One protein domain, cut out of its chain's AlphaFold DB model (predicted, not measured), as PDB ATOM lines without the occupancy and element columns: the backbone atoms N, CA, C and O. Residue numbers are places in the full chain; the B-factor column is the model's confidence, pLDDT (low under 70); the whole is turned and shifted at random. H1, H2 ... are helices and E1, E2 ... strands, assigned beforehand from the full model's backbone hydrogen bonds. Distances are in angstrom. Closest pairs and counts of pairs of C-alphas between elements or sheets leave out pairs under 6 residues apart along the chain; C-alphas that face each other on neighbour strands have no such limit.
ATOM      1  N   THR A   2     116.676 138.814 117.822       92.12
ATOM      2  CA  THR A   2     117.953 138.480 117.142       92.12
ATOM      3  C   THR A   2     118.898 137.618 117.992       92.12
ATOM      4  O   THR A   2     119.550 136.723 117.465       92.12
ATOM      5  N   ALA A   3     118.909 137.812 119.315       93.44
ATOM      6  CA  ALA A   3     119.633 136.945 120.251       93.44
ATOM      7  C   ALA A   3     119.071 135.509 120.318       93.44
ATOM      8  O   ALA A   3     119.836 134.552 120.441       93.44
ATOM      9  N   ASP A   4     117.751 135.353 120.201       94.75
ATOM     10  CA  ASP A   4     117.095 134.040 120.204       94.75
ATOM     11  C   ASP A   4     117.443 133.283 118.920       94.75
ATOM     12  O   ASP A   4     117.871 132.138 118.983       94.75
ATOM     13  N   ILE A   5     117.402 133.965 117.768       94.69
ATOM     14  CA  ILE A   5     117.812 133.416 116.466       94.69
ATOM     15  C   ILE A   5     119.270 132.970 116.500       94.69
ATOM     16  O   ILE A   5     119.576 131.851 116.092       94.69
ATOM     17  N   ALA A   6     120.166 133.800 117.040       95.38
ATOM     18  CA  ALA A   6     121.572 133.436 117.195       95.38
ATOM     19  C   ALA A   6     121.737 132.174 118.055       95.38
ATOM     20  O   ALA A   6     122.560 131.310 117.756       95.38
ATOM     21  N   THR A   7     120.936 132.045 119.114       96.81
ATOM     22  CA  THR A   7     120.930 130.860 119.977       96.81
ATOM     23  C   THR A   7     120.414 129.636 119.225       96.81
ATOM     24  O   THR A   7     121.053 128.590 119.249       96.81
ATOM     25  N   TRP A   8     119.310 129.762 118.491       95.81
ATOM     26  CA  TRP A   8     118.727 128.672 117.709       95.81
ATOM     27  C   TRP A   8     119.642 128.202 116.576       95.81
ATOM     28  O   TRP A   8     119.781 126.995 116.384       95.81
ATOM     29  N   ARG A   9     120.337 129.122 115.888       94.12
ATOM     30  CA  ARG A   9     121.378 128.778 114.903       94.12
ATOM     31  C   ARG A   9     122.530 128.012 115.553       94.12
ATOM     32  O   ARG A   9     122.931 126.978 115.032       94.12
ATOM     33  N   LYS A  10     123.021 128.456 116.718       94.88
ATOM     34  CA  LYS A  10     124.082 127.753 117.470       94.88
ATOM     35  C   LYS A  10     123.666 126.359 117.939       94.88
ATOM     36  O   LYS A  10     124.504 125.469 118.002       94.88
ATOM     37  N   LEU A  11     122.387 126.175 118.263       96.69
ATOM     38  CA  LEU A  11     121.820 124.883 118.654       96.69
ATOM     39  C   LEU A  11     121.525 123.963 117.458       96.69
ATOM     40  O   LEU A  11     121.125 122.822 117.670       96.69
ATOM     41  N   GLY A  12     121.699 124.434 116.218       95.94
ATOM     42  CA  GLY A  12     121.406 123.652 115.016       95.94
ATOM     43  C   GLY A  12     119.915 123.378 114.806       95.94
ATOM     44  O   GLY A  12     119.564 122.392 114.161       95.94
ATOM     45  N   LEU A  13     119.028 124.216 115.358       95.94
ATOM     46  CA  LEU A  13     117.588 124.038 115.181       95.94
ATOM     47  C   LEU A  13     117.194 124.264 113.711       95.94
ATOM     48  O   LEU A  13     117.636 125.248 113.106       95.94
ATOM     49  N   PRO A  14     116.345 123.397 113.129       93.38
ATOM     50  CA  PRO A  14     115.913 123.547 111.749       93.38
ATOM     51  C   PRO A  14     114.844 124.639 111.646       93.38
ATOM     52  O   PRO A  14     113.711 124.466 112.087       93.38
ATOM     53  N   PHE A  15     115.207 125.765 111.039       93.19
ATOM     54  CA  PHE A  15     114.265 126.791 110.600       93.19
ATOM     55  C   PHE A  15     114.825 127.529 109.386       93.19
ATOM     56  O   PHE A  15     116.042 127.706 109.258       93.19
ATOM     57  N   GLU A  16     113.935 127.978 108.506       92.00
ATOM     58  CA  GLU A  16     114.322 128.817 107.375       92.00
ATOM     59  C   GLU A  16     114.485 130.268 107.822       92.00
ATOM     60  O   GLU A  16     115.607 130.771 107.874       92.00
ATOM     61  N   ARG A  17     113.373 130.918 108.187       93.19
ATOM     62  CA  ARG A  17     113.288 132.346 108.516       93.19
ATOM     63  C   ARG A  17     112.336 132.563 109.684       93.19
ATOM     64  O   ARG A  17     111.409 131.780 109.885       93.19
ATOM     65  N   ILE A  18     112.556 133.633 110.437       93.69
ATOM     66  CA  ILE A  18     111.670 134.074 111.513       93.69
ATOM     67  C   ILE A  18     110.934 135.331 111.064       93.69
ATOM     68  O   ILE A  18     111.533 136.400 110.926       93.69
ATOM     69  N   ALA A  19     109.626 135.193 110.866       93.06
ATOM     70  CA  ALA A  19     108.759 136.314 110.558       93.06
ATOM     71  C   ALA A  19     108.449 137.143 111.811       93.06
ATOM     72  O   ALA A  19     108.223 136.600 112.897       93.06
ATOM     73  N   PHE A  20     108.428 138.468 111.676       89.38
ATOM     74  CA  PHE A  20     108.013 139.372 112.742       89.38
ATOM     75  C   PHE A  20     107.142 140.506 112.211       89.38
ATOM     76  O   PHE A  20     107.426 141.124 111.187       89.38
ATOM     77  N   ASN A  21     106.090 140.810 112.968       90.19
ATOM     78  CA  ASN A  21     105.147 141.866 112.635       90.19
ATOM     79  C   ASN A  21     105.642 143.225 113.135       90.19
ATOM     80  O   ASN A  21     106.098 143.362 114.277       90.19
ATOM     81  N   VAL A  22     105.485 144.256 112.306       85.56
ATOM     82  CA  VAL A  22     105.768 145.643 112.685       85.56
ATOM     83  C   VAL A  22     104.538 146.509 112.462       85.56
ATOM     84  O   VAL A  22     103.978 146.573 111.373       85.56
ATOM     85  N   SER A  23     104.122 147.215 113.515       83.88
ATOM     86  CA  SER A  23     103.040 148.193 113.417       83.88
ATOM     87  C   SER A  23     103.474 149.434 112.631       83.88
ATOM     88  O   SER A  23     104.640 149.832 112.671       83.88
ATOM     89  N   GLY A  24     102.523 150.115 111.985       79.69
ATOM     90  CA  GLY A  24     102.817 151.290 111.151       79.69
ATOM     91  C   GLY A  24     103.497 152.419 111.916       79.69
ATOM     92  O   GLY A  24     104.433 153.041 111.421       79.69
ATOM     93  N   ALA A  25     103.099 152.621 113.174       80.75
ATOM     94  CA  ALA A  25     103.729 153.601 114.050       80.75
ATOM     95  C   ALA A  25     105.220 153.309 114.280       80.75
ATOM     96  O   ALA A  25     106.013 154.244 114.284       80.75
ATOM     97  N   ARG A  26     105.604 152.032 114.437       78.12
ATOM     98  CA  ARG A  26     107.001 151.614 114.630       78.12
ATOM     99  C   ARG A  26     107.786 151.635 113.317       78.12
ATOM    100  O   ARG A  26     108.932 152.067 113.318       78.12
ATOM    101  N   PHE A  27     107.165 151.241 112.206       80.81
ATOM    102  CA  PHE A  27     107.785 151.286 110.877       80.81
ATOM    103  C   PHE A  27     108.193 152.714 110.473       80.81
ATOM    104  O   PHE A  27     109.267 152.924 109.911       80.81
ATOM    105  N   ARG A  28     107.367 153.710 110.820       76.38
ATOM    106  CA  ARG A  28     107.623 155.136 110.546       76.38
ATOM    107  C   ARG A  28     108.728 155.760 111.394       76.38
ATOM    108  O   ARG A  28     109.165 156.872 111.093       76.38
ATOM    109  N   GLN A  29     109.176 155.103 112.462       79.31
ATOM    110  CA  GLN A  29     110.247 155.660 113.275       79.31
ATOM    111  C   GLN A  29     111.560 155.585 112.491       79.31
ATOM    112  O   GLN A  29     111.960 154.524 112.013       79.31
ATOM    113  N   ARG A  30     112.256 156.722 112.354       69.88
ATOM    114  CA  ARG A  30     113.538 156.796 111.625       69.88
ATOM    115  C   ARG A  30     114.581 155.817 112.163       69.88
ATOM    116  O   ARG A  30     115.442 155.368 111.412       69.88
ATOM    117  N   ASP A  31     114.507 155.488 113.449       78.88
ATOM    118  CA  ASP A  31     115.417 154.549 114.084       78.88
ATOM    119  C   ASP A  31     115.156 153.098 113.659       78.88
ATOM    120  O   ASP A  31     116.080 152.301 113.727       78.88
ATOM    121  N   PHE A  32     113.966 152.735 113.166       81.25
ATOM    122  CA  PHE A  32     113.664 151.366 112.742       81.25
ATOM    123  C   PHE A  32     114.562 150.909 111.582       81.25
ATOM    124  O   PHE A  32     115.186 149.845 111.670       81.25
ATOM    125  N   LYS A  33     114.701 151.743 110.537       77.88
ATOM    126  CA  LYS A  33     115.559 151.446 109.374       77.88
ATOM    127  C   LYS A  33     117.044 151.351 109.761       77.88
ATOM    128  O   LYS A  33     117.765 150.541 109.199       77.88
ATOM    129  N   ALA A  34     117.498 152.125 110.753       78.69
ATOM    130  CA  ALA A  34     118.900 152.139 111.193       78.69
ATOM    131  C   ALA A  34     119.232 151.065 112.250       78.69
ATOM    132  O   ALA A  34     120.321 150.485 112.270       78.69
ATOM    133  N   ARG A  35     118.296 150.779 113.162       84.00
ATOM    134  CA  ARG A  35     118.511 149.852 114.280       84.00
ATOM    135  C   ARG A  35     118.398 148.402 113.860       84.00
ATOM    136  O   ARG A  35     119.082 147.579 114.460       84.00
ATOM    137  N   THR A  36     117.564 148.079 112.875       85.81
ATOM    138  CA  THR A  36     117.350 146.685 112.463       85.81
ATOM    139  C   THR A  36     118.638 146.057 111.909       85.81
ATOM    140  O   THR A  36     119.079 145.071 112.505       85.81
ATOM    141  N   PRO A  37     119.343 146.662 110.925       85.81
ATOM    142  CA  PRO A  37     120.646 146.163 110.470       85.81
ATOM    143  C   PRO A  37     121.677 146.085 111.603       85.81
ATOM    144  O   PRO A  37     122.371 145.083 111.758       85.81
ATOM    145  N   SER A  38     121.709 147.094 112.480       88.44
ATOM    146  CA  SER A  38     122.608 147.112 113.642       88.44
ATOM    147  C   SER A  38     122.347 145.948 114.612       88.44
ATOM    148  O   SER A  38     123.276 145.365 115.166       88.44
ATOM    149  N   CYS A  39     121.082 145.588 114.850       90.19
ATOM    150  CA  CYS A  39     120.722 144.470 115.726       90.19
ATOM    151  C   CYS A  39     121.075 143.110 115.116       90.19
ATOM    152  O   CYS A  39     121.468 142.217 115.868       90.19
ATOM    153  N   ILE A  40     120.925 142.973 113.797       91.50
ATOM    154  CA  ILE A  40     121.302 141.787 113.016       91.50
ATOM    155  C   ILE A  40     122.819 141.587 113.102       91.50
ATOM    156  O   ILE A  40     123.271 140.556 113.603       91.50
ATOM    157  N   ALA A  41     123.595 142.622 112.762       90.56
ATOM    158  CA  ALA A  41     125.056 142.586 112.782       90.56
ATOM    159  C   ALA A  41     125.619 142.236 114.170       90.56
ATOM    160  O   ALA A  41     126.459 141.350 114.301       90.56
ATOM    161  N   ARG A  42     125.111 142.866 115.240       92.94
ATOM    162  CA  ARG A  42     125.549 142.559 116.618       92.94
ATOM    163  C   ARG A  42     125.224 141.133 117.064       92.94
ATOM    164  O   ARG A  42     125.907 140.615 117.941       92.94
ATOM    165  N   ALA A  43     124.155 140.538 116.540       93.50
ATOM    166  CA  ALA A  43     123.770 139.171 116.879       93.50
ATOM    167  C   ALA A  43     124.531 138.121 116.052       93.50
ATOM    168  O   ALA A  43     124.510 136.948 116.423       93.50
ATOM    169  N   GLY A  44     125.206 138.532 114.972       93.31
ATOM    170  CA  GLY A  44     125.905 137.625 114.061       93.31
ATOM    171  C   GLY A  44     124.956 136.700 113.296       93.31
ATOM    172  O   GLY A  44     125.316 135.560 113.022       93.31
ATOM    173  N   ILE A  45     123.738 137.169 113.017       93.56
ATOM    174  CA  ILE A  45     122.742 136.458 112.204       93.56
ATOM    175  C   ILE A  45     122.655 137.112 110.824       93.56
ATOM    176  O   ILE A  45     123.071 138.259 110.658       93.56
ATOM    177  N   LEU A  46     122.095 136.407 109.849       91.19
ATOM    178  CA  LEU A  46     121.899 136.939 108.505       91.19
ATOM    179  C   LEU A  46     120.584 137.716 108.424       91.19
ATOM    180  O   LEU A  46     119.611 137.395 109.108       91.19
ATOM    181  N   ALA A  47     120.515 138.717 107.544       89.25
ATOM    182  CA  ALA A  47     119.245 139.385 107.253       89.25
ATOM    183  C   ALA A  47     118.213 138.396 106.686       89.25
ATOM    184  O   ALA A  47     117.033 138.491 107.012       89.25
ATOM    185  N   SER A  48     118.673 137.397 105.925       91.00
ATOM    186  CA  SER A  48     117.856 136.297 105.414       91.00
ATOM    187  C   SER A  48     117.284 135.386 106.500       91.00
ATOM    188  O   SER A  48     116.402 134.599 106.188       91.00
ATOM    189  N   ASP A  49     117.738 135.473 107.757       92.25
ATOM    190  CA  ASP A  49     117.130 134.745 108.880       92.25
ATOM    191  C   ASP A  49     115.809 135.383 109.344       92.25
ATOM    192  O   ASP A  49     115.112 134.817 110.190       92.25
ATOM    193  N   LEU A  50     115.470 136.566 108.825       91.75
ATOM    194  CA  LEU A  50     114.331 137.373 109.237       91.75
ATOM    195  C   LEU A  50     113.396 137.675 108.070       91.75
ATOM    196  O   LEU A  50     113.828 137.968 106.960       91.75
ATOM    197  N   GLU A  51     112.102 137.693 108.366       92.06
ATOM    198  CA  GLU A  51     111.061 138.116 107.435       92.06
ATOM    199  C   GLU A  51     110.221 139.221 108.088       92.06
ATOM    200  O   GLU A  51     109.724 139.074 109.203       92.06
ATOM    201  N   LEU A  52     110.137 140.383 107.439       87.94
ATOM    202  CA  LEU A  52     109.386 141.523 107.961       87.94
ATOM    203  C   LEU A  52     107.957 141.485 107.422       87.94
ATOM    204  O   LEU A  52     107.746 141.658 106.224       87.94
ATOM    205  N   GLU A  53     106.986 141.361 108.322       88.12
ATOM    206  CA  GLU A  53     105.564 141.449 108.000       88.12
ATOM    207  C   GLU A  53     105.022 142.840 108.351       88.12
ATOM    208  O   GLU A  53     105.173 143.344 109.472       88.12
ATOM    209  N   VAL A  54     104.372 143.467 107.372       84.06
ATOM    210  CA  VAL A  54     103.650 144.734 107.523       84.06
ATOM    211  C   VAL A  54     102.205 144.541 107.088       84.06
ATOM    212  O   VAL A  54     101.910 143.736 106.207       84.06
ATOM    213  N   THR A  55     101.286 145.287 107.697       83.75
ATOM    214  CA  THR A  55      99.884 145.257 107.278       83.75
ATOM    215  C   THR A  55      99.688 146.026 105.974       83.75
ATOM    216  O   THR A  55     100.406 146.985 105.684       83.75
ATOM    217  N   GLU A  56      98.663 145.646 105.211       76.88
ATOM    218  CA  GLU A  56      98.290 146.305 103.952       76.88
ATOM    219  C   GLU A  56      98.093 147.819 104.125       76.88
ATOM    220  O   GLU A  56      98.549 148.600 103.299       76.88
ATOM    221  N   ASN A  57      97.525 148.264 105.251       75.12
ATOM    222  CA  ASN A  57      97.351 149.690 105.536       75.12
ATOM    223  C   ASN A  57      98.685 150.464 105.573       75.12
ATOM    224  O   ASN A  57      98.740 151.610 105.146       75.12
ATOM    225  N   ILE A  58      99.776 149.846 106.039       74.31
ATOM    226  CA  ILE A  58     101.114 150.467 106.019       74.31
ATOM    227  C   ILE A  58     101.639 150.540 104.585       74.31
ATOM    228  O   ILE A  58     102.245 151.538 104.203       74.31
ATOM    229  N   LEU A  59     101.397 149.497 103.792       69.31
ATOM    230  CA  LEU A  59     101.785 149.448 102.384       69.31
ATOM    231  C   LEU A  59     101.001 150.459 101.528       69.31
ATOM    232  O   LEU A  59     101.534 150.957 100.546       69.31
ATOM    233  N   LEU A  60      99.755 150.773 101.900       66.94
ATOM    234  CA  LEU A  60      98.898 151.746 101.217       66.94
ATOM    235  C   LEU A  60      99.164 153.196 101.664       66.94
ATOM    236  O   LEU A  60      99.115 154.104 100.836       66.94
ATOM    237  N   GLU A  61      99.477 153.427 102.946       62.22
ATOM    238  CA  GLU A  61      99.851 154.751 103.480       62.22
ATOM    239  C   GLU A  61     101.205 155.251 102.947       62.22
ATOM    240  O   GLU A  61     101.457 156.457 102.919       62.22
ATOM    241  N   HIS A  62     102.082 154.341 102.518       56.84
ATOM    242  CA  HIS A  62     103.407 154.653 101.998       56.84
ATOM    243  C   HIS A  62     103.503 154.250 100.528       56.84
ATOM    244  O   HIS A  62     103.374 153.081 100.188       56.84
ATOM    245  N   THR A  63     103.776 155.205  99.634       50.47
ATOM    246  CA  THR A  63     104.029 154.906  98.219       50.47
ATOM    247  C   THR A  63     105.118 153.832  98.132       50.47
ATOM    248  O   THR A  63     106.183 154.007  98.723       50.47
ATOM    249  N   LEU A  64     104.843 152.736  97.416       50.72
ATOM    250  CA  LEU A  64     105.621 151.484  97.310       50.72
ATOM    251  C   LEU A  64     107.164 151.623  97.312       50.72
ATOM    252  O   LEU A  64     107.865 150.709  97.734       50.72
ATOM    253  N   HIS A  65     107.703 152.770  96.900       52.06
ATOM    254  CA  HIS A  65     109.121 153.133  96.980       52.06
ATOM    255  C   HIS A  65     109.759 153.017  98.379       52.06
ATOM    256  O   HIS A  65     110.903 152.583  98.493       52.06
ATOM    257  N   ASP A  66     109.058 153.399  99.449       56.00
ATOM    258  CA  ASP A  66     109.665 153.538 100.787       56.00
ATOM    259  C   ASP A  66     109.869 152.192 101.507       56.00
ATOM    260  O   ASP A  66     110.804 151.997 102.300       56.00
ATOM    261  N   VAL A  67     108.977 151.251 101.201       57.06
ATOM    262  CA  VAL A  67     108.987 149.877 101.700       57.06
ATOM    263  C   VAL A  67     110.076 149.088 100.978       57.06
ATOM    264  O   VAL A  67     110.970 148.552 101.635       57.06
ATOM    265  N   THR A  68     110.096 149.129  99.642       58.47
ATOM    266  CA  THR A  68     111.124 148.461  98.831       58.47
ATOM    267  C   THR A  68     112.529 148.960  99.161       58.47
ATOM    268  O   THR A  68     113.419 148.146  99.376       58.47
ATOM    269  N   ALA A  69     112.739 150.270  99.334       59.66
ATOM    270  CA  ALA A  69     114.053 150.808  99.705       59.66
ATOM    271  C   ALA A  69     114.560 150.294 101.069       59.66
ATOM    272  O   ALA A  69     115.763 150.116 101.262       59.66
ATOM    273  N   THR A  70     113.654 150.031 102.015       60.16
ATOM    274  CA  THR A  70     114.001 149.447 103.321       60.16
ATOM    275  C   THR A  70     114.380 147.975 103.174       60.16
ATOM    276  O   THR A  70     115.384 147.547 103.740       60.16
ATOM    277  N   PHE A  71     113.623 147.221 102.371       61.53
ATOM    278  CA  PHE A  71     113.940 145.830 102.049       61.53
ATOM    279  C   PHE A  71     115.292 145.704 101.338       61.53
ATOM    280  O   PHE A  71     116.131 144.901 101.740       61.53
ATOM    281  N   GLU A  72     115.550 146.547 100.341       59.56
ATOM    282  CA  GLU A  72     116.803 146.513  99.592       59.56
ATOM    283  C   GLU A  72     118.017 146.971 100.416       59.56
ATOM    284  O   GLU A  72     119.123 146.484 100.198       59.56
ATOM    285  N   HIS A  73     117.855 147.903 101.362       59.62
ATOM    286  CA  HIS A  73     118.950 148.299 102.254       59.62
ATOM    287  C   HIS A  73     119.355 147.157 103.200       59.62
ATOM    288  O   HIS A  73     120.544 146.940 103.432       59.62
ATOM    289  N   CYS A  74     118.376 146.387 103.686       54.69
ATOM    290  CA  CYS A  74     118.635 145.184 104.474       54.69
ATOM    291  C   CYS A  74     119.287 144.067 103.643       54.69
ATOM    292  O   CYS A  74     120.137 143.359 104.170       54.69
ATOM    293  N   ALA A  75     118.929 143.932 102.362       57.88
ATOM    294  CA  ALA A  75     119.475 142.905 101.470       57.88
ATOM    295  C   ALA A  75     120.875 143.231 100.908       57.88
ATOM    296  O   ALA A  75     121.604 142.319 100.550       57.88
ATOM    297  N   ARG A  76     121.262 144.513 100.814       47.12
ATOM    298  CA  ARG A  76     122.560 144.953 100.252       47.12
ATOM    299  C   ARG A  76     123.674 145.164 101.285       47.12
ATOM    300  O   ARG A  76     124.760 145.586 100.905       47.12
ATOM    301  N   SER A  77     123.410 144.929 102.568       50.22
ATOM    302  CA  SER A  77     124.408 145.079 103.641       50.22
ATOM    303  C   SER A  77     125.138 143.758 103.941       50.22
ATOM    304  O   SER A  77     125.352 143.433 105.110       50.22
TER     305      SER A  77
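What this domain is: This is residues 2 to 77 of the 78 residues of the protein "EAL domain-containing protein (Putative c-di-GMP-specific phosphodiesterase class I)" of Sphingomonas prati (UniProt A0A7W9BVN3). This is an elongated, rather open frame: a short ribbon of two parallel strands, E1 and E2, runs along one long side, and two helices, H3 and H5, run side by side along the other, back against the direction of the strands. H1 sits at the end where the strands begin, and the short helices H2 and H4 sit at the end where they finish; contacts between the helices are few. The printed part has 76 residues, with five named helices and two named strands in the order H1 E1 H2 H3 E2 H4 H5, and its class is mostly helix. It is only just compact, close to loose, with a radius of gyration of the C-alphas of 13.2 A, and spans 40 by 20 by 20 A.

How they stand to each other: Start at the sheet, where E1, residues 18 to 22, and E2, residues 50 to 54, are parallel neighbours at 30 degrees. Look there for N 20 and O 51, 2.9 A apart, and N 53 and O 20, 2.9 A apart, both within hydrogen-bond range. Between the strands come H2, residues 24 to 27, and H3, residues 30 to 43; E1, H2, H3 and E2 form a strand-helix-strand unit, two parallel neighbour strands with helices between them in the chain, and its crossover is right-handed. H1, residues 2 to 10, touches H3 through residues 39 to 43 of H3 alone, at a shallow tilt of 25 degrees, the same way; their closest C-alphas, those of Ala 3 and Ala 43, are 5.8 A apart. H5, residues 65 to 75, is close to H3 but not clearly touching it, at a shallow tilt of 16 degrees, the same way; the closest C-alphas, those of Pro 37 and Cys 74, are 6.4 A apart. H4, residues 56 to 61, is close to H2 but not clearly touching it, with the closest C-alphas, those of Gly 24 and Ile 58, 5.5 A apart. E2 and H5 are apart, and so are E1 and H3. In H1, H4 and H5 every O i to N i+4 pair is within hydrogen-bond range, in H3 7 of 10 are, and H2 is too short for such a pair.

Where its parts are: Find C-alpha 2 at (117.953, 138.480, 117.142); from there H1 runs 12.4 A to Lys 10. E1 covers 13.0 A and E2 13.1 A. H3 begins with C-alpha 30 at (113.538, 156.796, 111.625) and runs 21.0 A. H5 runs 15.2 A and ends with C-alpha 75 at (119.475, 142.905, 101.470).

The domain as a whole: The two C-alphas farthest apart, those of Leu 11 and Thr 63, are 40.4 A apart. The printed part has no cut, and no link is long. Look at the B-factor column: pLDDT is under 70 at residue 30 and residues 59 to 77, and the mean over H5 is 58.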